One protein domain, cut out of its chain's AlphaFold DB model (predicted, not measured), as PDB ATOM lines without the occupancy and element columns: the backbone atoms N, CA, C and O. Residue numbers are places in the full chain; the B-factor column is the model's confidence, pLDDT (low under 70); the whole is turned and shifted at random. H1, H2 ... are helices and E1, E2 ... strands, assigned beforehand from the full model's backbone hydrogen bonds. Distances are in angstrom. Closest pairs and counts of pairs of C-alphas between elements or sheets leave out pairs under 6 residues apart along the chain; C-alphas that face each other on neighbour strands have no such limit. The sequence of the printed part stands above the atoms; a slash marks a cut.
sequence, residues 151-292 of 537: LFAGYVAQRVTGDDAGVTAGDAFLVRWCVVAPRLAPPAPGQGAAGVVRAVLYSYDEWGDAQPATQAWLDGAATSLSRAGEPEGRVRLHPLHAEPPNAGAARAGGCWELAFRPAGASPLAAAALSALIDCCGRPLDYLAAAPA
ATOM      1  N   LEU A 151      39.702 -20.090   5.846       85.50
ATOM      2  CA  LEU A 151      39.441 -18.852   6.590       85.50
ATOM      3  C   LEU A 151      40.395 -17.736   6.150       85.50
ATOM      4  O   LEU A 151      40.019 -16.569   6.092       85.50
ATOM      5  N   PHE A 152      41.627 -18.120   5.817       88.69
ATOM      6  CA  PHE A 152      42.652 -17.242   5.280       88.69
ATOM      7  C   PHE A 152      43.556 -18.023   4.327       88.69
ATOM      8  O   PHE A 152      43.896 -19.169   4.612       88.69
ATOM      9  N   ALA A 153      43.975 -17.383   3.237       88.94
ATOM     10  CA  ALA A 153      45.036 -17.853   2.353       88.94
ATOM     11  C   ALA A 153      45.754 -16.630   1.759       88.94
ATOM     12  O   ALA A 153      45.116 -15.772   1.136       88.94
ATOM     13  N   GLY A 154      47.063 -16.516   1.984       88.69
ATOM     14  CA  GLY A 154      47.835 -15.358   1.535       88.69
ATOM     15  C   GLY A 154      49.306 -15.388   1.939       88.69
ATOM     16  O   GLY A 154      49.728 -16.178   2.782       88.69
ATOM     17  N   TYR A 155      50.092 -14.490   1.340       89.31
ATOM     18  CA  TYR A 155      51.510 -14.339   1.667       89.31
ATOM     19  C   TYR A 155      51.718 -13.491   2.922       89.31
ATOM     20  O   TYR A 155      51.290 -12.336   2.977       89.31
ATOM     21  N   VAL A 156      52.436 -14.043   3.899       89.56
ATOM     22  CA  VAL A 156      52.808 -13.364   5.148       89.56
ATOM     23  C   VAL A 156      54.257 -13.703   5.477       89.56
ATOM     24  O   VAL A 156      54.722 -14.812   5.222       89.56
ATOM     25  N   ALA A 157      55.007 -12.743   6.011       89.44
ATOM     26  CA  ALA A 157      56.368 -13.000   6.451       89.44
ATOM     27  C   ALA A 157      56.325 -13.681   7.823       89.44
ATOM     28  O   ALA A 157      55.845 -13.084   8.782       89.44
ATOM     29  N   GLN A 158      56.812 -14.915   7.928       88.00
ATOM     30  CA  GLN A 158      56.883 -15.676   9.174       88.00
ATOM     31  C   GLN A 158      58.336 -15.785   9.628       88.00
ATOM     32  O   GLN A 158      59.235 -16.063   8.831       88.00
ATOM     33  N   ARG A 159      58.568 -15.594  10.925       84.75
ATOM     34  CA  ARG A 159      59.892 -15.780  11.517       84.75
ATOM     35  C   ARG A 159      60.314 -17.250  11.499       84.75
ATOM     36  O   ARG A 159      59.489 -18.124  11.745       84.75
ATOM     37  N   VAL A 160      61.592 -17.502  11.226       77.38
ATOM     38  CA  VAL A 160      62.197 -18.840  11.209       77.38
ATOM     39  C   VAL A 160      63.306 -18.937  12.234       77.38
ATOM     40  O   VAL A 160      64.227 -18.125  12.237       77.38
ATOM     41  N   THR A 161      63.228 -19.963  13.068       67.50
ATOM     42  CA  THR A 161      64.336 -20.470  13.876       67.50
ATOM     43  C   THR A 161      64.885 -21.699  13.154       67.50
ATOM     44  O   THR A 161      64.123 -22.615  12.862       67.50
ATOM     45  N   GLY A 162      66.153 -21.664  12.737       56.53
ATOM     46  CA  GLY A 162      66.718 -22.679  11.836       56.53
ATOM     47  C   GLY A 162      67.215 -23.943  12.543       56.53
ATOM     48  O   GLY A 162      67.766 -23.834  13.636       56.53
ATOM     49  N   ASP A 163      67.098 -25.088  11.852       51.00
ATOM     50  CA  ASP A 163      67.531 -26.409  12.338       51.00
ATOM     51  C   ASP A 163      68.799 -26.993  11.673       51.00
ATOM     52  O   ASP A 163      69.341 -27.909  12.266       51.00
ATOM     53  N   ASP A 164      69.349 -26.508  10.539       45.50
ATOM     54  CA  ASP A 164      70.719 -26.897  10.108       45.50
ATOM     55  C   ASP A 164      71.305 -26.116   8.901       45.50
ATOM     56  O   ASP A 164      70.596 -25.702   7.988       45.50
ATOM     57  N   ALA A 165      72.646 -26.009   8.895       40.34
ATOM     58  CA  ALA A 165      73.577 -25.523   7.853       40.34
ATOM     59  C   ALA A 165      73.769 -23.998   7.634       40.34
ATOM     60  O   ALA A 165      73.444 -23.420   6.599       40.34
ATOM     61  N   GLY A 166      74.516 -23.379   8.555       42.38
ATOM     62  CA  GLY A 166      75.579 -22.428   8.177       42.38
ATOM     63  C   GLY A 166      75.210 -20.951   8.044       42.38
ATOM     64  O   GLY A 166      76.106 -20.115   7.934       42.38
ATOM     65  N   VAL A 167      73.933 -20.599   8.139       42.41
ATOM     66  CA  VAL A 167      73.525 -19.228   8.450       42.41
ATOM     67  C   VAL A 167      73.120 -19.234   9.911       42.41
ATOM     68  O   VAL A 167      72.261 -20.012  10.314       42.41
ATOM     69  N   THR A 168      73.729 -18.377  10.723       41.59
ATOM     70  CA  THR A 168      73.147 -17.961  12.000       41.59
ATOM     71  C   THR A 168      71.777 -17.348  11.696       41.59
ATOM     72  O   THR A 168      71.674 -16.140  11.484       41.59
ATOM     73  N   ALA A 169      70.741 -18.181  11.580       46.22
ATOM     74  CA  ALA A 169      69.362 -17.796  11.326       46.22
ATOM     75  C   ALA A 169      68.789 -17.210  12.623       46.22
ATOM     76  O   ALA A 169      67.960 -17.803  13.307       46.22
ATOM     77  N   GLY A 170      69.331 -16.056  13.012       49.19
ATOM     78  CA  GLY A 170      68.763 -15.209  14.041       49.19
ATOM     79  C   GLY A 170      67.558 -14.485  13.463       49.19
ATOM     80  O   GLY A 170      67.693 -13.835  12.435       49.19
ATOM     81  N   ASP A 171      66.402 -14.618  14.116       62.88
ATOM     82  CA  ASP A 171      65.202 -13.773  13.984       62.88
ATOM     83  C   ASP A 171      64.739 -13.382  12.551       62.88
ATOM     84  O   ASP A 171      63.961 -12.439  12.390       62.88
ATOM     85  N   ALA A 172      65.163 -14.096  11.503       75.38
ATOM     86  CA  ALA A 172      64.885 -13.730  10.119       75.38
ATOM     87  C   ALA A 172      63.437 -14.066   9.736       75.38
ATOM     88  O   ALA A 172      62.911 -15.127  10.078       75.38
ATOM     89  N   PHE A 173      62.796 -13.155   9.004       83.75
ATOM     90  CA  PHE A 173      61.447 -13.336   8.471       83.75
ATOM     91  C   PHE A 173      61.521 -13.807   7.016       83.75
ATOM     92  O   PHE A 173      62.112 -13.126   6.179       83.75
ATOM     93  N   LEU A 174      60.895 -14.946   6.714       87.06
ATOM     94  CA  LEU A 174      60.730 -15.454   5.351       87.06
ATOM     95  C   LEU A 174      59.284 -15.266   4.901       87.06
ATOM     96  O   LEU A 174      58.353 -15.538   5.658       87.06
ATOM     97  N   VAL A 175      59.090 -14.798   3.669       89.62
ATOM     98  CA  VAL A 175      57.754 -14.697   3.068       89.62
ATOM     99  C   VAL A 175      57.262 -16.099   2.744       89.62
ATOM    100  O   VAL A 175      57.884 -16.796   1.951       89.62
ATOM    101  N   ARG A 176      56.142 -16.488   3.351       89.44
ATOM    102  CA  ARG A 176      55.525 -17.803   3.197       89.44
ATOM    103  C   ARG A 176      54.095 -17.691   2.720       89.44
ATOM    104  O   ARG A 176      53.421 -16.695   2.980       89.44
ATOM    105  N   TRP A 177      53.632 -18.731   2.039       92.12
ATOM    106  CA  TRP A 177      52.206 -18.911   1.800       92.12
ATOM    107  C   TRP A 177      51.582 -19.491   3.066       92.12
ATOM    108  O   TRP A 177      51.950 -20.586   3.484       92.12
ATOM    109  N   CYS A 178      50.678 -18.749   3.699       91.31
ATOM    110  CA  CYS A 178      50.011 -19.164   4.927       91.31
ATOM    111  C   CYS A 178      48.527 -19.401   4.662       91.31
ATOM    112  O   CYS A 178      47.858 -18.576   4.037       91.31
ATOM    113  N   VAL A 179      48.012 -20.506   5.191       91.88
ATOM    114  CA  VAL A 179      46.611 -20.908   5.091       91.88
ATOM    115  C   VAL A 179      46.087 -21.211   6.484       91.88
ATOM    116  O   VAL A 179      46.673 -22.013   7.208       91.88
ATOM    117  N   VAL A 180      44.973 -20.589   6.862       89.75
ATOM    118  CA  VAL A 180      44.244 -20.933   8.086       89.75
ATOM    119  C   VAL A 180      43.022 -21.734   7.680       89.75
ATOM    120  O   VAL A 180      42.063 -21.197   7.123       89.75
ATOM    121  N   ALA A 181      43.074 -23.031   7.942       88.50
ATOM    122  CA  ALA A 181      42.013 -23.956   7.606       88.50
ATOM    123  C   ALA A 181      41.245 -24.358   8.874       88.50
ATOM    124  O   ALA A 181      41.858 -24.678   9.897       88.50
ATOM    125  N   PRO A 182      39.909 -24.368   8.829       83.75
ATOM    126  CA  PRO A 182      39.109 -25.032   9.842       83.75
ATOM    127  C   PRO A 182      39.323 -26.546   9.719       83.75
ATOM    128  O   PRO A 182      39.785 -27.055   8.701       83.75
ATOM    129  N   ARG A 183      38.950 -27.283  10.750       82.31
ATOM    130  CA  ARG A 183      38.919 -28.736  10.758       82.31
ATOM    131  C   ARG A 183      37.615 -29.151  11.396       82.31
ATOM    132  O   ARG A 183      37.352 -28.809  12.551       82.31
ATOM    133  N   LEU A 184      36.784 -29.826  10.611       79.12
ATOM    134  CA  LEU A 184      35.441 -30.206  11.011       79.12
ATOM    135  C   LEU A 184      35.384 -31.688  11.324       79.12
ATOM    136  O   LEU A 184      35.206 -32.522  10.431       79.12
ATOM    137  N   ALA A 185      35.481 -31.995  12.613       70.56
ATOM    138  CA  ALA A 185      35.271 -33.348  13.086       70.56
ATOM    139  C   ALA A 185      33.777 -33.714  12.985       70.56
ATOM    140  O   ALA A 185      32.918 -32.971  13.485       70.56
ATOM    141  N   PRO A 186      33.423 -34.858  12.373       64.56
ATOM    142  CA  PRO A 186      32.051 -35.335  12.380       64.56
ATOM    143  C   PRO A 186      31.583 -35.586  13.824       64.56
ATOM    144  O   PRO A 186      32.337 -36.147  14.619       64.56
ATOM    145  N   PRO A 187      30.330 -35.241  14.188       58.69
ATOM    146  CA  PRO A 187      29.847 -35.430  15.551       58.69
ATOM    147  C   PRO A 187      29.926 -36.907  15.948       58.69
ATOM    148  O   PRO A 187      29.535 -37.794  15.168       58.69
ATOM    149  N   ALA A 188      30.437 -37.163  17.154       57.09
ATOM    150  CA  ALA A 188      30.473 -38.494  17.742       57.09
ATOM    151  C   ALA A 188      29.040 -39.054  17.864       57.09
ATOM    152  O   ALA A 188      28.100 -38.290  18.107       57.09
ATOM    153  N   PRO A 189      28.833 -40.372  17.689       53.31
ATOM    154  CA  PRO A 189      27.508 -40.963  17.839       53.31
ATOM    155  C   PRO A 189      26.956 -40.675  19.246       53.31
ATOM    156  O   PRO A 189      27.539 -41.096  20.240       53.31
ATOM    157  N   GLY A 190      25.840 -39.939  19.324       52.03
ATOM    158  CA  GLY A 190      25.175 -39.569  20.582       52.03
ATOM    159  C   GLY A 190      25.429 -38.142  21.087       52.03
ATOM    160  O   GLY A 190      24.793 -37.740  22.058       52.03
ATOM    161  N   GLN A 191      26.292 -37.357  20.434       48.91
ATOM    162  CA  GLN A 191      26.454 -35.924  20.714       48.91
ATOM    163  C   GLN A 191      25.687 -35.086  19.677       48.91
ATOM    164  O   GLN A 191      25.637 -35.437  18.497       48.91
ATOM    165  N   GLY A 192      25.037 -34.006  20.129       43.81
ATOM    166  CA  GLY A 192      24.286 -33.081  19.272       43.81
ATOM    167  C   GLY A 192      25.148 -32.465  18.161       43.81
ATOM    168  O   GLY A 192      26.372 -32.510  18.218       43.81
ATOM    169  N   ALA A 193      24.495 -31.897  17.144       45.78
ATOM    170  CA  ALA A 193      25.036 -31.528  15.826       45.78
ATOM    171  C   ALA A 193      26.126 -30.423  15.768       45.78
ATOM    172  O   ALA A 193      26.280 -29.781  14.733       45.78
ATOM    173  N   ALA A 194      26.895 -30.191  16.830       46.78
ATOM    174  CA  ALA A 194      28.022 -29.267  16.817       46.78
ATOM    175  C   ALA A 194      29.315 -30.049  16.547       46.78
ATOM    176  O   ALA A 194      29.921 -30.605  17.462       46.78
ATOM    177  N   GLY A 195      29.718 -30.139  15.276       55.72
ATOM    178  CA  GLY A 195      31.070 -30.584  14.931       55.72
ATOM    179  C   GLY A 195      32.081 -29.664  15.615       55.72
ATOM    180  O   GLY A 195      31.935 -28.444  15.557       55.72
ATOM    181  N   VAL A 196      33.062 -30.235  16.317       56.88
ATOM    182  CA  VAL A 196      34.120 -29.440  16.952       56.88
ATOM    183  C   VAL A 196      34.935 -28.811  15.831       56.88
ATOM    184  O   VAL A 196      35.572 -29.527  15.061       56.88
ATOM    185  N   VAL A 197      34.880 -27.485  15.731       62.28
ATOM    186  CA  VAL A 197      35.720 -26.721  14.812       62.28
ATOM    187  C   VAL A 197      37.040 -26.458  15.514       62.28
ATOM    188  O   VAL A 197      37.070 -25.787  16.544       62.28
ATOM    189  N   ARG A 198      38.124 -26.986  14.958       74.06
ATOM    190  CA  ARG A 198      39.493 -26.588  15.309       74.06
ATOM    191  C   ARG A 198      40.080 -25.808  14.144       74.06
ATOM    192  O   ARG A 198      39.661 -26.047  13.018       74.06
ATOM    193  N   ALA A 199      41.028 -24.904  14.366       82.25
ATOM    194  CA  ALA A 199      41.784 -24.316  13.256       82.25
ATOM    195  C   ALA A 199      43.229 -24.787  13.243       82.25
ATOM    196  O   ALA A 199      43.877 -24.927  14.282       82.25
ATOM    197  N   VAL A 200      43.724 -24.990  12.030       85.75
ATOM    198  CA  VAL A 200      45.103 -25.351  11.744       85.75
ATOM    199  C   VAL A 200      45.689 -24.282  10.835       85.75
ATOM    200  O   VAL A 200      45.113 -23.930   9.806       85.75
ATOM    201  N   LEU A 201      46.842 -23.761  11.234       89.38
ATOM    202  CA  LEU A 201      47.700 -22.952  10.392       89.38
ATOM    203  C   LEU A 201      48.640 -23.878   9.619       89.38
ATOM    204  O   LEU A 201      49.373 -24.666  10.219       89.38
ATOM    205  N   TYR A 202      48.653 -23.714   8.304       91.44
ATOM    206  CA  TYR A 202      49.619 -24.303   7.393       91.44
ATOM    207  C   TYR A 202      50.485 -23.191   6.805       91.44
ATOM    208  O   TYR A 202      49.955 -22.224   6.258       91.44
ATOM    209  N   SER A 203      51.803 -23.331   6.892       91.44
ATOM    210  CA  SER A 203      52.757 -22.437   6.238       91.44
ATOM    211  C   SER A 203      53.629 -23.232   5.283       91.44
ATOM    212  O   SER A 203      54.210 -24.243   5.674       91.44
ATOM    213  N   TYR A 204      53.744 -22.751   4.054       90.50
ATOM    214  CA  TYR A 204      54.533 -23.352   2.982       90.50
ATOM    215  C   TYR A 204      55.711 -22.437   2.646       90.50
ATOM    216  O   TYR A 204      55.560 -21.209   2.687       90.50
ATOM    217  N   ASP A 205      56.865 -23.021   2.323       87.19
ATOM    218  CA  ASP A 205      58.035 -22.244   1.908       87.19
ATOM    219  C   ASP A 205      57.796 -21.642   0.517       87.19
ATOM    220  O   ASP A 205      57.961 -20.436   0.325       87.19
ATOM    221  N   GLU A 206      57.274 -22.439  -0.418       85.00
ATOM    222  CA  GLU A 206      56.860 -21.999  -1.743       85.00
ATOM    223  C   GLU A 206      55.390 -22.324  -2.041       85.00
ATOM    224  O   GLU A 206      54.794 -23.289  -1.563       85.00
ATOM    225  N   TRP A 207      54.774 -21.540  -2.931       85.56
ATOM    226  CA  TRP A 207      53.413 -21.818  -3.409       85.56
ATOM    227  C   TRP A 207      53.318 -23.112  -4.235       85.56
ATOM    228  O   TRP A 207      52.221 -23.636  -4.422       85.56
ATOM    229  N   GLY A 208      54.442 -23.654  -4.707       86.00
ATOM    230  CA  GLY A 208      54.499 -24.956  -5.373       86.00
ATOM    231  C   GLY A 208      54.483 -26.152  -4.418       86.00
ATOM    232  O   GLY A 208      54.306 -27.275  -4.884       86.00
ATOM    233  N   ASP A 209      54.628 -25.935  -3.109       86.56
ATOM    234  CA  ASP A 209      54.793 -27.031  -2.157       86.56
ATOM    235  C   ASP A 209      53.453 -27.660  -1.781       86.56
ATOM    236  O   ASP A 209      52.518 -26.983  -1.342       86.56
ATOM    237  N   ALA A 210      53.361 -28.981  -1.918       86.75
ATOM    238  CA  ALA A 210      52.195 -29.739  -1.474       86.75
ATOM    239  C   ALA A 210      52.213 -30.003   0.040       86.75
ATOM    240  O   ALA A 210      51.157 -30.100   0.663       86.75
ATOM    241  N   GLN A 211      53.405 -30.102   0.636       88.81
ATOM    242  CA  GLN A 211      53.590 -30.339   2.065       88.81
ATOM    243  C   GLN A 211      53.911 -29.025   2.788       88.81
ATOM    244  O   GLN A 211      54.757 -28.267   2.316       88.81
ATOM    245  N   PRO A 212      53.245 -28.731   3.914       89.81
ATOM    246  CA  PRO A 212      53.528 -27.538   4.695       89.81
ATOM    247  C   PRO A 212      54.886 -27.664   5.399       89.81
ATOM    248  O   PRO A 212      55.198 -28.695   5.991       89.81
ATOM    249  N   ALA A 213      55.662 -26.583   5.394       86.50
ATOM    250  CA  ALA A 213      56.890 -26.453   6.175       86.50
ATOM    251  C   ALA A 213      56.596 -26.292   7.677       86.50
ATOM    252  O   ALA A 213      57.337 -26.794   8.518       86.50
ATOM    253  N   THR A 214      55.491 -25.620   8.024       86.12
ATOM    254  CA  THR A 214      54.988 -25.525   9.400       86.12
ATOM    255  C   THR A 214      53.508 -25.863   9.449       86.12
ATOM    256  O   THR A 214      52.711 -25.303   8.700       86.12
ATOM    257  N   GLN A 215      53.132 -26.730  10.388       88.38
ATOM    258  CA  GLN A 215      51.744 -27.007  10.743       88.38
ATOM    259  C   GLN A 215      51.551 -26.733  12.237       88.38
ATOM    260  O   GLN A 215      52.282 -27.276  13.064       88.38
ATOM    261  N   ALA A 216      50.577 -25.895  12.590       84.38
ATOM    262  CA  ALA A 216      50.298 -25.546  13.982       84.38
ATOM    263  C   ALA A 216      48.794 -25.478  14.258       84.38
ATOM    264  O   ALA A 216      48.033 -24.867  13.511       84.38
ATOM    265  N   TRP A 217      48.367 -26.081  15.362       83.44
ATOM    266  CA  TRP A 217      47.000 -25.951  15.860       83.44
ATOM    267  C   TRP A 217      46.819 -24.603  16.552       83.44
ATOM    268  O   TRP A 217      47.701 -24.159  17.283       83.44
ATOM    269  N   LEU A 218      45.668 -23.971  16.338       80.19
ATOM    270  CA  LEU A 218      45.355 -22.641  16.866       80.19
ATOM    271  C   LEU A 218      44.379 -22.675  18.053       80.19
ATOM    272  O   LEU A 218      43.951 -21.631  18.542       80.19
ATOM    273  N   ASP A 219      44.027 -23.863  18.543       73.00
ATOM    274  CA  ASP A 219      43.077 -24.023  19.643       73.00
ATOM    275  C   ASP A 219      43.640 -23.451  20.951       73.00
ATOM    276  O   ASP A 219      44.668 -23.892  21.465       73.00
ATOM    277  N   GLY A 220      42.955 -22.450  21.506       66.62
ATOM    278  CA  GLY A 220      43.428 -21.752  22.704       66.62
ATOM    279  C   GLY A 220      44.653 -20.867  22.456       66.62
ATOM    280  O   GLY A 220      45.299 -20.451  23.420       66.62
ATOM    281  N   ALA A 221      44.974 -20.570  21.191       74.44
ATOM    282  CA  ALA A 221      46.020 -19.623  20.858       74.44
ATOM    283  C   ALA A 221      45.602 -18.193  21.232       74.44
ATOM    284  O   ALA A 221      44.453 -17.785  21.067       74.44
ATOM    285  N   ALA A 222      46.559 -17.416  21.731       75.62
ATOM    286  CA  ALA A 222      46.370 -16.006  22.035       75.62
ATOM    287  C   ALA A 222      47.092 -15.162  20.988       75.62
ATOM    288  O   ALA A 222      48.302 -15.307  20.793       75.62
ATOM    289  N   THR A 223      46.364 -14.256  20.342       82.00
ATOM    290  CA  THR A 223      46.927 -13.384  19.316       82.00
ATOM    291  C   THR A 223      47.145 -11.968  19.832       82.00
ATOM    292  O   THR A 223      46.411 -11.464  20.685       82.00
ATOM    293  N   SER A 224      48.194 -11.310  19.347       79.94
ATOM    294  CA  SER A 224      48.434  -9.891  19.593       79.94
ATOM    295  C   SER A 224      49.018  -9.224  18.356       79.94
ATOM    296  O   SER A 224      49.790  -9.824  17.613       79.94
ATOM    297  N   LEU A 225      48.651  -7.963  18.141       80.75
ATOM    298  CA  LEU A 225      49.210  -7.120  17.089       80.75
ATOM    299  C   LEU A 225      49.948  -5.952  17.745       80.75
ATOM    300  O   LEU A 225      49.372  -5.239  18.574       80.75
ATOM    301  N   SER A 226      51.222  -5.756  17.403       76.81
ATOM    302  CA  SER A 226      51.986  -4.601  17.879       76.81
ATOM    303  C   SER A 226      51.388  -3.304  17.328       76.81
ATOM    304  O   SER A 226      51.127  -3.190  16.132       76.81
ATOM    305  N   ARG A 227      51.187  -2.312  18.205       62.16
ATOM    306  CA  ARG A 227      50.720  -0.960  17.841       62.16
ATOM    307  C   ARG A 227      51.858   0.047  17.626       62.16
ATOM    308  O   ARG A 227      51.580   1.171  17.222       62.16
ATOM    309  N   ALA A 228      53.108  -0.318  17.915       49.12
ATOM    310  CA  ALA A 228      54.260   0.582  17.837       49.12
ATOM    311  C   ALA A 228      55.349  -0.001  16.918       49.12
ATOM    312  O   ALA A 228      55.836  -1.101  17.170       49.12
ATOM    313  N   GLY A 229      55.740   0.748  15.878       65.19
ATOM    314  CA  GLY A 229      56.746   0.335  14.884       65.19
ATOM    315  C   GLY A 229      56.163  -0.401  13.668       65.19
ATOM    316  O   GLY A 229      55.030  -0.135  13.270       65.19
ATOM    317  N   GLU A 230      56.951  -1.301  13.062       64.06
ATOM    318  CA  GLU A 230      56.473  -2.211  12.008       64.06
ATOM    319  C   GLU A 230      55.343  -3.107  12.555       64.06
ATOM    320  O   GLU A 230      55.468  -3.622  13.671       64.06
ATOM    321  N   PRO A 231      54.242  -3.308  11.810       70.19
ATOM    322  CA  PRO A 231      53.140  -4.155  12.259       70.19
ATOM    323  C   PRO A 231      53.630  -5.599  12.401       70.19
ATOM    324  O   PRO A 231      53.932  -6.271  11.421       70.19
ATOM    325  N   GLU A 232      53.721  -6.078  13.634       81.88
ATOM    326  CA  GLU A 232      54.112  -7.450  13.938       81.88
ATOM    327  C   GLU A 232      52.961  -8.144  14.661       81.88
ATOM    328  O   GLU A 232      52.488  -7.670  15.698       81.88
ATOM    329  N   GLY A 233      52.486  -9.244  14.084       85.06
ATOM    330  CA  GLY A 233      51.482 -10.119  14.668       85.06
ATOM    331  C   GLY A 233      52.152 -11.285  15.381       85.06
ATOM    332  O   GLY A 233      53.078 -11.889  14.846       85.06
ATOM    333  N   ARG A 234      51.700 -11.619  16.586       86.38
ATOM    334  CA  ARG A 234      52.191 -12.771  17.348       86.38
ATOM    335  C   ARG A 234      51.040 -13.701  17.665       86.38
ATOM    336  O   ARG A 234      49.981 -13.256  18.103       86.38
ATOM    337  N   VAL A 235      51.265 -14.991  17.452       85.50
ATOM    338  CA  VAL A 235      50.343 -16.070  17.798       85.50
ATOM    339  C   VAL A 235      51.045 -16.946  18.826       85.50
ATOM    340  O   VAL A 235      51.999 -17.656  18.505       85.50
ATOM    341  N   ARG A 236      50.594 -16.869  20.078       82.31
ATOM    342  CA  ARG A 236      51.078 -17.716  21.170       82.31
ATOM    343  C   ARG A 236      50.233 -18.974  21.231       82.31
ATOM    344  O   ARG A 236      49.029 -18.885  21.446       82.31
ATOM    345  N   LEU A 237      50.868 -20.121  21.038       79.56
ATOM    346  CA  LEU A 237      50.226 -21.429  21.052       79.56
ATOM    347  C   LEU A 237      50.028 -21.916  22.491       79.56
ATOM    348  O   LEU A 237      50.790 -21.563  23.391       79.56
ATOM    349  N   HIS A 238      49.015 -22.756  22.705       75.00
ATOM    350  CA  HIS A 238      48.792 -23.420  23.987       75.00
ATOM    351  C   HIS A 238      50.041 -24.217  24.448       75.00
ATOM    352  O   HIS A 238      50.657 -24.905  23.630       75.00
ATOM    353  N   PRO A 239      50.402 -24.208  25.749       69.94
ATOM    354  CA  PRO A 239      51.637 -24.834  26.255       69.94
ATOM    355  C   PRO A 239      51.723 -26.362  26.106       69.94
ATOM    356  O   PRO A 239      52.784 -26.940  26.308       69.94
ATOM    357  N   LEU A 240      50.616 -27.029  25.771       70.50
ATOM    358  CA  LEU A 240      50.588 -28.475  25.497       70.50
ATOM    359  C   LEU A 240      50.863 -28.822  24.024       70.50
ATOM    360  O   LEU A 240      50.865 -30.002  23.679       70.50
ATOM    361  N   HIS A 241      51.051 -27.833  23.146       70.38
ATOM    362  CA  HIS A 241      51.398 -28.111  21.756       70.38
ATOM    363  C   HIS A 241      52.848 -28.574  21.624       70.38
ATOM    364  O   HIS A 241      53.755 -28.023  22.252       70.38
ATOM    365  N   ALA A 242      53.054 -29.572  20.761       70.94
ATOM    366  CA  ALA A 242      54.381 -29.929  20.283       70.94
ATOM    367  C   ALA A 242      55.028 -28.719  19.592       70.94
ATOM    368  O   ALA A 242      54.317 -27.887  19.022       70.94
ATOM    369  N   GLU A 243      56.355 -28.632  19.662       77.00
ATOM    370  CA  GLU A 243      57.131 -27.574  19.014       77.00
ATOM    371  C   GLU A 243      56.853 -27.571  17.505       77.00
ATOM    372  O   GLU A 243      57.177 -28.550  16.825       77.00
ATOM    373  N   PRO A 244      56.215 -26.514  16.963       76.94
ATOM    374  CA  PRO A 244      56.090 -26.381  15.526       76.94
ATOM    375  C   PRO A 244      57.466 -26.042  14.943       76.94
ATOM    376  O   PRO A 244      58.155 -25.177  15.492       76.94
ATOM    377  N   PRO A 245      57.847 -26.619  13.795       75.62
ATOM    378  CA  PRO A 245      59.034 -26.164  13.083       75.62
ATOM    379  C   PRO A 245      58.890 -24.674  12.750       75.62
ATOM    380  O   PRO A 245      57.791 -24.199  12.437       75.62
ATOM    381  N   ASN A 246      59.995 -23.930  12.808       74.94
ATOM    382  CA  ASN A 246      60.031 -22.471  12.644       74.94
ATOM    383  C   ASN A 246      59.314 -21.667  13.758       74.94
ATOM    384  O   ASN A 246      58.988 -20.497  13.540       74.94
ATOM    385  N   ALA A 247      59.033 -22.253  14.928       73.38
ATOM    386  CA  ALA A 247      58.483 -21.517  16.068       73.38
ATOM    387  C   ALA A 247      59.569 -20.847  16.920       73.38
ATOM    388  O   ALA A 247      60.579 -21.441  17.275       73.38
ATOM    389  N   GLY A 248      59.338 -19.587  17.294       67.88
ATOM    390  CA  GLY A 248      60.251 -18.842  18.156       67.88
ATOM    391  C   GLY A 248      60.281 -19.385  19.587       67.88
ATOM    392  O   GLY A 248      59.259 -19.830  20.115       67.88
ATOM    393  N   ALA A 249      61.453 -19.286  20.224       57.88
ATOM    394  CA  ALA A 249      61.711 -19.800  21.567       57.88
ATOM    395  C   ALA A 249      60.670 -19.354  22.611       57.88
ATOM    396  O   ALA A 249      60.344 -18.169  22.734       57.88
ATOM    397  N   ALA A 250      60.240 -20.310  23.437       55.59
ATOM    398  CA  ALA A 250      59.410 -20.083  24.610       55.59
ATOM    399  C   ALA A 250      60.121 -19.159  25.622       55.59
ATOM    400  O   ALA A 250      61.055 -19.571  26.311       55.59
ATOM    401  N   ARG A 251      59.675 -17.903  25.765       50.47
ATOM    402  CA  ARG A 251      60.097 -17.026  26.873       50.47
ATOM    403  C   ARG A 251      58.951 -16.806  27.862       50.47
ATOM    404  O   ARG A 251      57.881 -16.354  27.482       50.47
ATOM    405  N   ALA A 252      59.241 -17.140  29.126       43.78
ATOM    406  CA  ALA A 252      58.389 -17.083  30.322       43.78
ATOM    407  C   ALA A 252      56.980 -17.690  30.147       43.78
ATOM    408  O   ALA A 252      56.018 -16.989  29.853       43.78
ATOM    409  N   GLY A 253      56.857 -19.003  30.385       56.66
ATOM    410  CA  GLY A 253      55.556 -19.691  30.448       56.66
ATOM    411  C   GLY A 253      55.440 -20.993  29.649       56.66
ATOM    412  O   GLY A 253      54.353 -21.554  29.599       56.66
ATOM    413  N   GLY A 254      56.520 -21.476  29.019       67.00
ATOM    414  CA  GLY A 254      56.541 -22.781  28.336       67.00
ATOM    415  C   GLY A 254      55.663 -22.884  27.080       67.00
ATOM    416  O   GLY A 254      55.374 -23.988  26.641       67.00
ATOM    417  N   CYS A 255      55.217 -21.755  26.520       71.00
ATOM    418  CA  CYS A 255      54.380 -21.690  25.319       71.00
ATOM    419  C   CYS A 255      55.217 -21.311  24.087       71.00
ATOM    420  O   CYS A 255      56.098 -20.456  24.192       71.00
ATOM    421  N   TRP A 256      54.897 -21.885  22.926       79.75
ATOM    422  CA  TRP A 256      55.529 -21.561  21.641       79.75
ATOM    423  C   TRP A 256      54.909 -20.318  20.999       79.75
ATOM    424  O   TRP A 256      53.703 -20.091  21.122       79.75
ATOM    425  N   GLU A 257      55.709 -19.515  20.292       82.19
ATOM    426  CA  GLU A 257      55.236 -18.292  19.634       82.19
ATOM    427  C   GLU A 257      55.614 -18.247  18.149       82.19
ATOM    428  O   GLU A 257      56.785 -18.342  17.777       82.19
ATOM    429  N   LEU A 258      54.612 -18.020  17.300       86.38
ATOM    430  CA  LEU A 258      54.786 -17.715  15.884       86.38
ATOM    431  C   LEU A 258      54.689 -16.201  15.685       86.38
ATOM    432  O   LEU A 258      53.712 -15.573  16.098       86.38
ATOM    433  N   ALA A 259      55.710 -15.614  15.061       87.44
ATOM    434  CA  ALA A 259      55.768 -14.186  14.771       87.44
ATOM    435  C   ALA A 259      55.603 -13.939  13.269       87.44
ATOM    436  O   ALA A 259      56.253 -14.591  12.448       87.44
ATOM    437  N   PHE A 260      54.762 -12.965  12.937       89.25
ATOM    438  CA  PHE A 260      54.364 -12.609  11.586       89.25
ATOM    439  C   PHE A 260      54.555 -11.116  11.323       89.25
ATOM    440  O   PHE A 260      54.307 -10.283  12.193       89.25
ATOM    441  N   ARG A 261      54.930 -10.771  10.093       90.69
ATOM    442  CA  ARG A 261      54.963  -9.407   9.557       90.69
ATOM    443  C   ARG A 261      54.301  -9.375   8.178       90.69
ATOM    444  O   ARG A 261      54.199 -10.416   7.526       90.69
ATOM    445  N   PRO A 262      53.855  -8.206   7.692       87.38
ATOM    446  CA  PRO A 262      53.422  -8.080   6.314       87.38
ATOM    447  C   PRO A 262      54.551  -8.505   5.379       87.38
ATOM    448  O   PRO A 262      55.712  -8.179   5.617       87.38
ATOM    449  N   ALA A 263      54.212  -9.163   4.273       83.81
ATOM    450  CA  ALA A 263      55.182  -9.536   3.239       83.81
ATOM    451  C   ALA A 263      55.779  -8.328   2.471       83.81
ATOM    452  O   ALA A 263      56.516  -8.504   1.505       83.81
ATOM    453  N   GLY A 264      55.451  -7.097   2.871       81.94
ATOM    454  CA  GLY A 264      55.958  -5.851   2.308       81.94
ATOM    455  C   GLY A 264      55.264  -4.632   2.920       81.94
ATOM    456  O   GLY A 264      54.342  -4.762   3.718       81.94
ATOM    457  N   ALA A 265      55.665  -3.428   2.512       78.44
ATOM    458  CA  ALA A 265      55.142  -2.171   3.062       78.44
ATOM    459  C   ALA A 265      53.749  -1.762   2.531       78.44
ATOM    460  O   ALA A 265      53.288  -0.650   2.789       78.44
ATOM    461  N   SER A 266      53.078  -2.615   1.748       81.50
ATOM    462  CA  SER A 266      51.797  -2.256   1.137       81.50
ATOM    463  C   SER A 266      50.645  -2.322   2.156       81.50
ATOM    464  O   SER A 266      50.614  -3.222   3.001       81.50
ATOM    465  N   PRO A 267      49.637  -1.434   2.051       79.44
ATOM    466  CA  PRO A 267      48.433  -1.511   2.882       79.44
ATOM    467  C   PRO A 267      47.712  -2.860   2.765       79.44
ATOM    468  O   PRO A 267      47.134  -3.343   3.734       79.44
ATOM    469  N   LEU A 268      47.786  -3.498   1.592       79.69
ATOM    470  CA  LEU A 268      47.211  -4.818   1.347       79.69
ATOM    471  C   LEU A 268      47.926  -5.915   2.146       79.69
ATOM    472  O   LEU A 268      47.267  -6.792   2.695       79.69
ATOM    473  N   ALA A 269      49.255  -5.852   2.253       79.81
ATOM    474  CA  ALA A 269      50.024  -6.795   3.060       79.81
ATOM    475  C   ALA A 269      49.742  -6.615   4.562       79.81
ATOM    476  O   ALA A 269      49.655  -7.598   5.297       79.81
ATOM    477  N   ALA A 270      49.541  -5.375   5.018       82.19
ATOM    478  CA  ALA A 270      49.118  -5.097   6.391       82.19
ATOM    479  C   ALA A 270      47.694  -5.609   6.673       82.19
ATOM    480  O   ALA A 270      47.452  -6.208   7.720       82.19
ATOM    481  N   ALA A 271      46.768  -5.435   5.724       83.50
ATOM    482  CA  ALA A 271      45.415  -5.977   5.819       83.50
ATOM    483  C   ALA A 271      45.410  -7.515   5.836       83.50
ATOM    484  O   ALA A 271      44.693  -8.105   6.638       83.50
ATOM    485  N   ALA A 272      46.245  -8.162   5.015       83.31
ATOM    486  CA  ALA A 272      46.400  -9.615   5.011       83.31
ATOM    487  C   ALA A 272      46.923 -10.139   6.358       83.31
ATOM    488  O   ALA A 272      46.393 -11.118   6.880       83.31
ATOM    489  N   LEU A 273      47.904  -9.458   6.964       86.31
ATOM    490  CA  LEU A 273      48.361  -9.790   8.315       86.31
ATOM    491  C   LEU A 273      47.234  -9.639   9.347       86.31
ATOM    492  O   LEU A 273      47.046 -10.534  10.165       86.31
ATOM    493  N   SER A 274      46.481  -8.535   9.309       85.00
ATOM    494  CA  SER A 274      45.346  -8.336  10.222       85.00
ATOM    495  C   SER A 274      44.317  -9.455  10.073       85.00
ATOM    496  O   SER A 274      43.922 -10.040  11.073       85.00
ATOM    497  N   ALA A 275      43.957  -9.813   8.836       85.50
ATOM    498  CA  ALA A 275      43.011 -10.887   8.556       85.50
ATOM    499  C   ALA A 275      43.496 -12.241   9.099       85.50
ATOM    500  O   ALA A 275      42.725 -12.941   9.752       85.50
ATOM    501  N   LEU A 276      44.776 -12.585   8.905       86.88
ATOM    502  CA  LEU A 276      45.368 -13.795   9.489       86.88
ATOM    503  C   LEU A 276      45.232 -13.789  11.018       86.88
ATOM    504  O   LEU A 276      44.795 -14.775  11.607       86.88
ATOM    505  N   ILE A 277      45.583 -12.677  11.665       85.56
ATOM    506  CA  ILE A 277      45.531 -12.541  13.126       85.56
ATOM    507  C   ILE A 277      44.092 -12.619  13.655       85.56
ATOM    508  O   ILE A 277      43.857 -13.257  14.685       85.56
ATOM    509  N   ASP A 278      43.134 -12.036  12.935       82.88
ATOM    510  CA  ASP A 278      41.710 -12.071  13.270       82.88
ATOM    511  C   ASP A 278      41.134 -13.492  13.160       82.88
ATOM    512  O   ASP A 278      40.351 -13.907  14.019       82.88
ATOM    513  N   CYS A 279      41.555 -14.270  12.154       81.19
ATOM    514  CA  CYS A 279      41.175 -15.678  12.010       81.19
ATOM    515  C   CYS A 279      41.695 -16.548  13.162       81.19
ATOM    516  O   CYS A 279      41.017 -17.485  13.576       81.19
ATOM    517  N   CYS A 280      42.876 -16.233  13.694       75.19
ATOM    518  CA  CYS A 280      43.505 -16.978  14.783       75.19
ATOM    519  C   CYS A 280      42.944 -16.630  16.181       75.19
ATOM    520  O   CYS A 280      43.180 -17.377  17.124       75.19
ATOM    521  N   GLY A 281      42.249 -15.494  16.343       60.78
ATOM    522  CA  GLY A 281      41.851 -14.950  17.653       60.78
ATOM    523  C   GLY A 281      40.383 -15.135  18.060       60.78
ATOM    524  O   GLY A 281      40.010 -14.719  19.159       60.78
ATOM    525  N   ARG A 282      39.524 -15.710  17.206       60.88
ATOM    526  CA  ARG A 282      38.076 -15.843  17.468       60.88
ATOM    527  C   ARG A 282      37.665 -17.305  17.670       60.88
ATOM    528  O   ARG A 282      38.168 -18.166  16.952       60.88
ATOM    529  N   PRO A 283      36.706 -17.606  18.573       54.25
ATOM    530  CA  PRO A 283      36.009 -18.887  18.529       54.25
ATOM    531  C   PRO A 283      35.327 -19.022  17.160       54.25
ATOM    532  O   PRO A 283      34.640 -18.107  16.700       54.25
ATOM    533  N   LEU A 284      35.593 -20.129  16.476       54.78
ATOM    534  CA  LEU A 284      35.201 -20.322  15.085       54.78
ATOM    535  C   LEU A 284      33.756 -20.814  14.993       54.78
ATOM    536  O   LEU A 284      33.501 -22.015  15.039       54.78
ATOM    537  N   ASP A 285      32.813 -19.901  14.764       51.31
ATOM    538  CA  ASP A 285      31.442 -20.237  14.348       51.31
ATOM    539  C   ASP A 285      31.405 -20.585  12.844       51.31
ATOM    540  O   ASP A 285      30.723 -19.957  12.033       51.31
ATOM    541  N   TYR A 286      32.190 -21.587  12.441       46.16
ATOM    542  CA  TYR A 286      32.427 -21.919  11.033       46.16
ATOM    543  C   TYR A 286      31.160 -22.369  10.283       46.16
ATOM    544  O   TYR A 286      30.990 -22.061   9.104       46.16
ATOM    545  N   LEU A 287      30.214 -23.019  10.971       42.84
ATOM    546  CA  LEU A 287      28.953 -23.473  10.365       42.84
ATOM    547  C   LEU A 287      28.006 -22.321   9.980       42.84
ATOM    548  O   LEU A 287      27.173 -22.504   9.096       42.84
ATOM    549  N   ALA A 288      28.134 -21.143  10.601       37.50
ATOM    550  CA  ALA A 288      27.346 -19.959  10.243       37.50
ATOM    551  C   ALA A 288      27.993 -19.133   9.115       37.50
ATOM    552  O   ALA A 288      27.307 -18.358   8.452       37.50
ATOM    553  N   ALA A 289      29.302 -19.305   8.896       35.34
ATOM    554  CA  ALA A 289      30.095 -18.569   7.913       35.34
ATOM    555  C   ALA A 289      30.302 -19.326   6.588       35.34
ATOM    556  O   ALA A 289      30.918 -18.782   5.670       35.34
ATOM    557  N   ALA A 290      29.797 -20.559   6.466       36.81
ATOM    558  CA  ALA A 290      29.828 -21.283   5.203       36.81
ATOM    559  C   ALA A 290      29.109 -20.447   4.124       36.81
ATOM    560  O   ALA A 290      27.938 -20.100   4.312       36.81
ATOM    561  N   PRO A 291      29.768 -20.107   2.998       34.91
ATOM    562  CA  PRO A 291      29.098 -19.407   1.916       34.91
ATOM    563  C   PRO A 291      27.875 -20.218   1.491       34.91
ATOM    564  O   PRO A 291      27.985 -21.429   1.268       34.91
ATOM    565  N   ALA A 292      26.715 -19.560   1.399       31.67
ATOM    566  CA  ALA A 292      25.507 -20.168   0.858       31.67
ATOM    567  C   ALA A 292      25.856 -20.879  -0.458       31.67
ATOM    568  O   ALA A 292      26.622 -20.336  -1.258       31.67
TER     569      ALA A 292
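What this domain is: This is residues 151 to 292 of the 537 residues of the protein "Ankyrin_rpt-contain_dom domain-containing protein" of Raphidocelis subcapitata (UniProt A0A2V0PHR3). A strongly twisted sheet of seven antiparallel strands, curled like part of a barrel, wraps round one helix, H1. The long links at residues 160 to 172 and 185 to 196 reach to opposite ends of the longest axis, and the short H2 only grazes the sheet. The printed part has 142 residues, with the order E1 E2 E3 E4 E5 E6 E7 H1 H2 along it; across the sheet the order is E4 E3 E2 E1 E7 E6 E5. The class is mixed, helices and strands, with under half of the residues in named elements. The whole is compact, with a radius of gyration of the C-alphas of 15.9 A, yet elongated, spanning 54 by 33 by 33 A.

Where its parts are: E2, the longest strand, holds residues 173 to 184 and is 31.1 A long. Beside it are E1, residues 152 to 159, 18.4 A, beginning at C-alpha (42.652, -17.242, 5.280), and E3, residues 197 to 204, 22.5 A. E1 bends by 74 degrees at residue 155, and E2 by 59 degrees at residue 176. E4 is residues 214 to 217, E5 222 to 225, E6 233 to 236, and E7 257 to 262, 16.9 A. H1 holds residues 267 to 281, 21.0 A, starting at C-alpha (48.433, -1.511, 2.882). H2, residues 286 to 289, ends at C-alpha (30.095, -18.569, 7.913).

How they stand to each other: E1 to E4 form one meander, each strand the antiparallel neighbour of the one before, and E5 to E7 form another. In the hairpin of E2 and E3, N 179 and O 202 are 2.8 A apart; in that of E1 and E2, N 176 and O 156 are 2.9 A apart. In the hairpin of E3 and E4, N 201 and O 216 are 2.8 A apart. E1 of the one meander and E7 of the other are antiparallel neighbours, with N 157 and O 261 within hydrogen-bond range at 2.9 A. The pairing of E7 is staggered: residues 257 to 260 pair with E6, and 260 to 262 with E1. In the hairpin of E6 and E7, N 233 and O 260 are 2.8 A apart, and in that of E5 and E6, N 234 and O 224 are 2.8 A apart. The edge strands E4 and E5 are apart, though a tight link joins them. H1 is on one face of the sheet, giving two layers, a helix over a sheet. Its closest C-alphas to E1 are Leu 276 and Phe 152, 6.1 A; to E5, Gly 281 and Thr 223, 5.6 A; to E7, Ala 269 and Pro 262, 4.9 A. H2 only grazes the sheet with residues 286 to 287, and is apart from H1. In H1 every O i to N i+4 pair is within hydrogen-bond range; H2 is too short for such a pair.

The domain as a whole: The C-alphas farthest apart, of Gly 166 and Gly 190, are separated by 54.7 A. The printed part has no cut. The long links are E1 to E2, E2 to E3 and E6 to E7. Mean pLDDT of the printed part is 72.7, with 48 residues under 70, among them residues 161 to 171, 186 to 197 and 281 to 292.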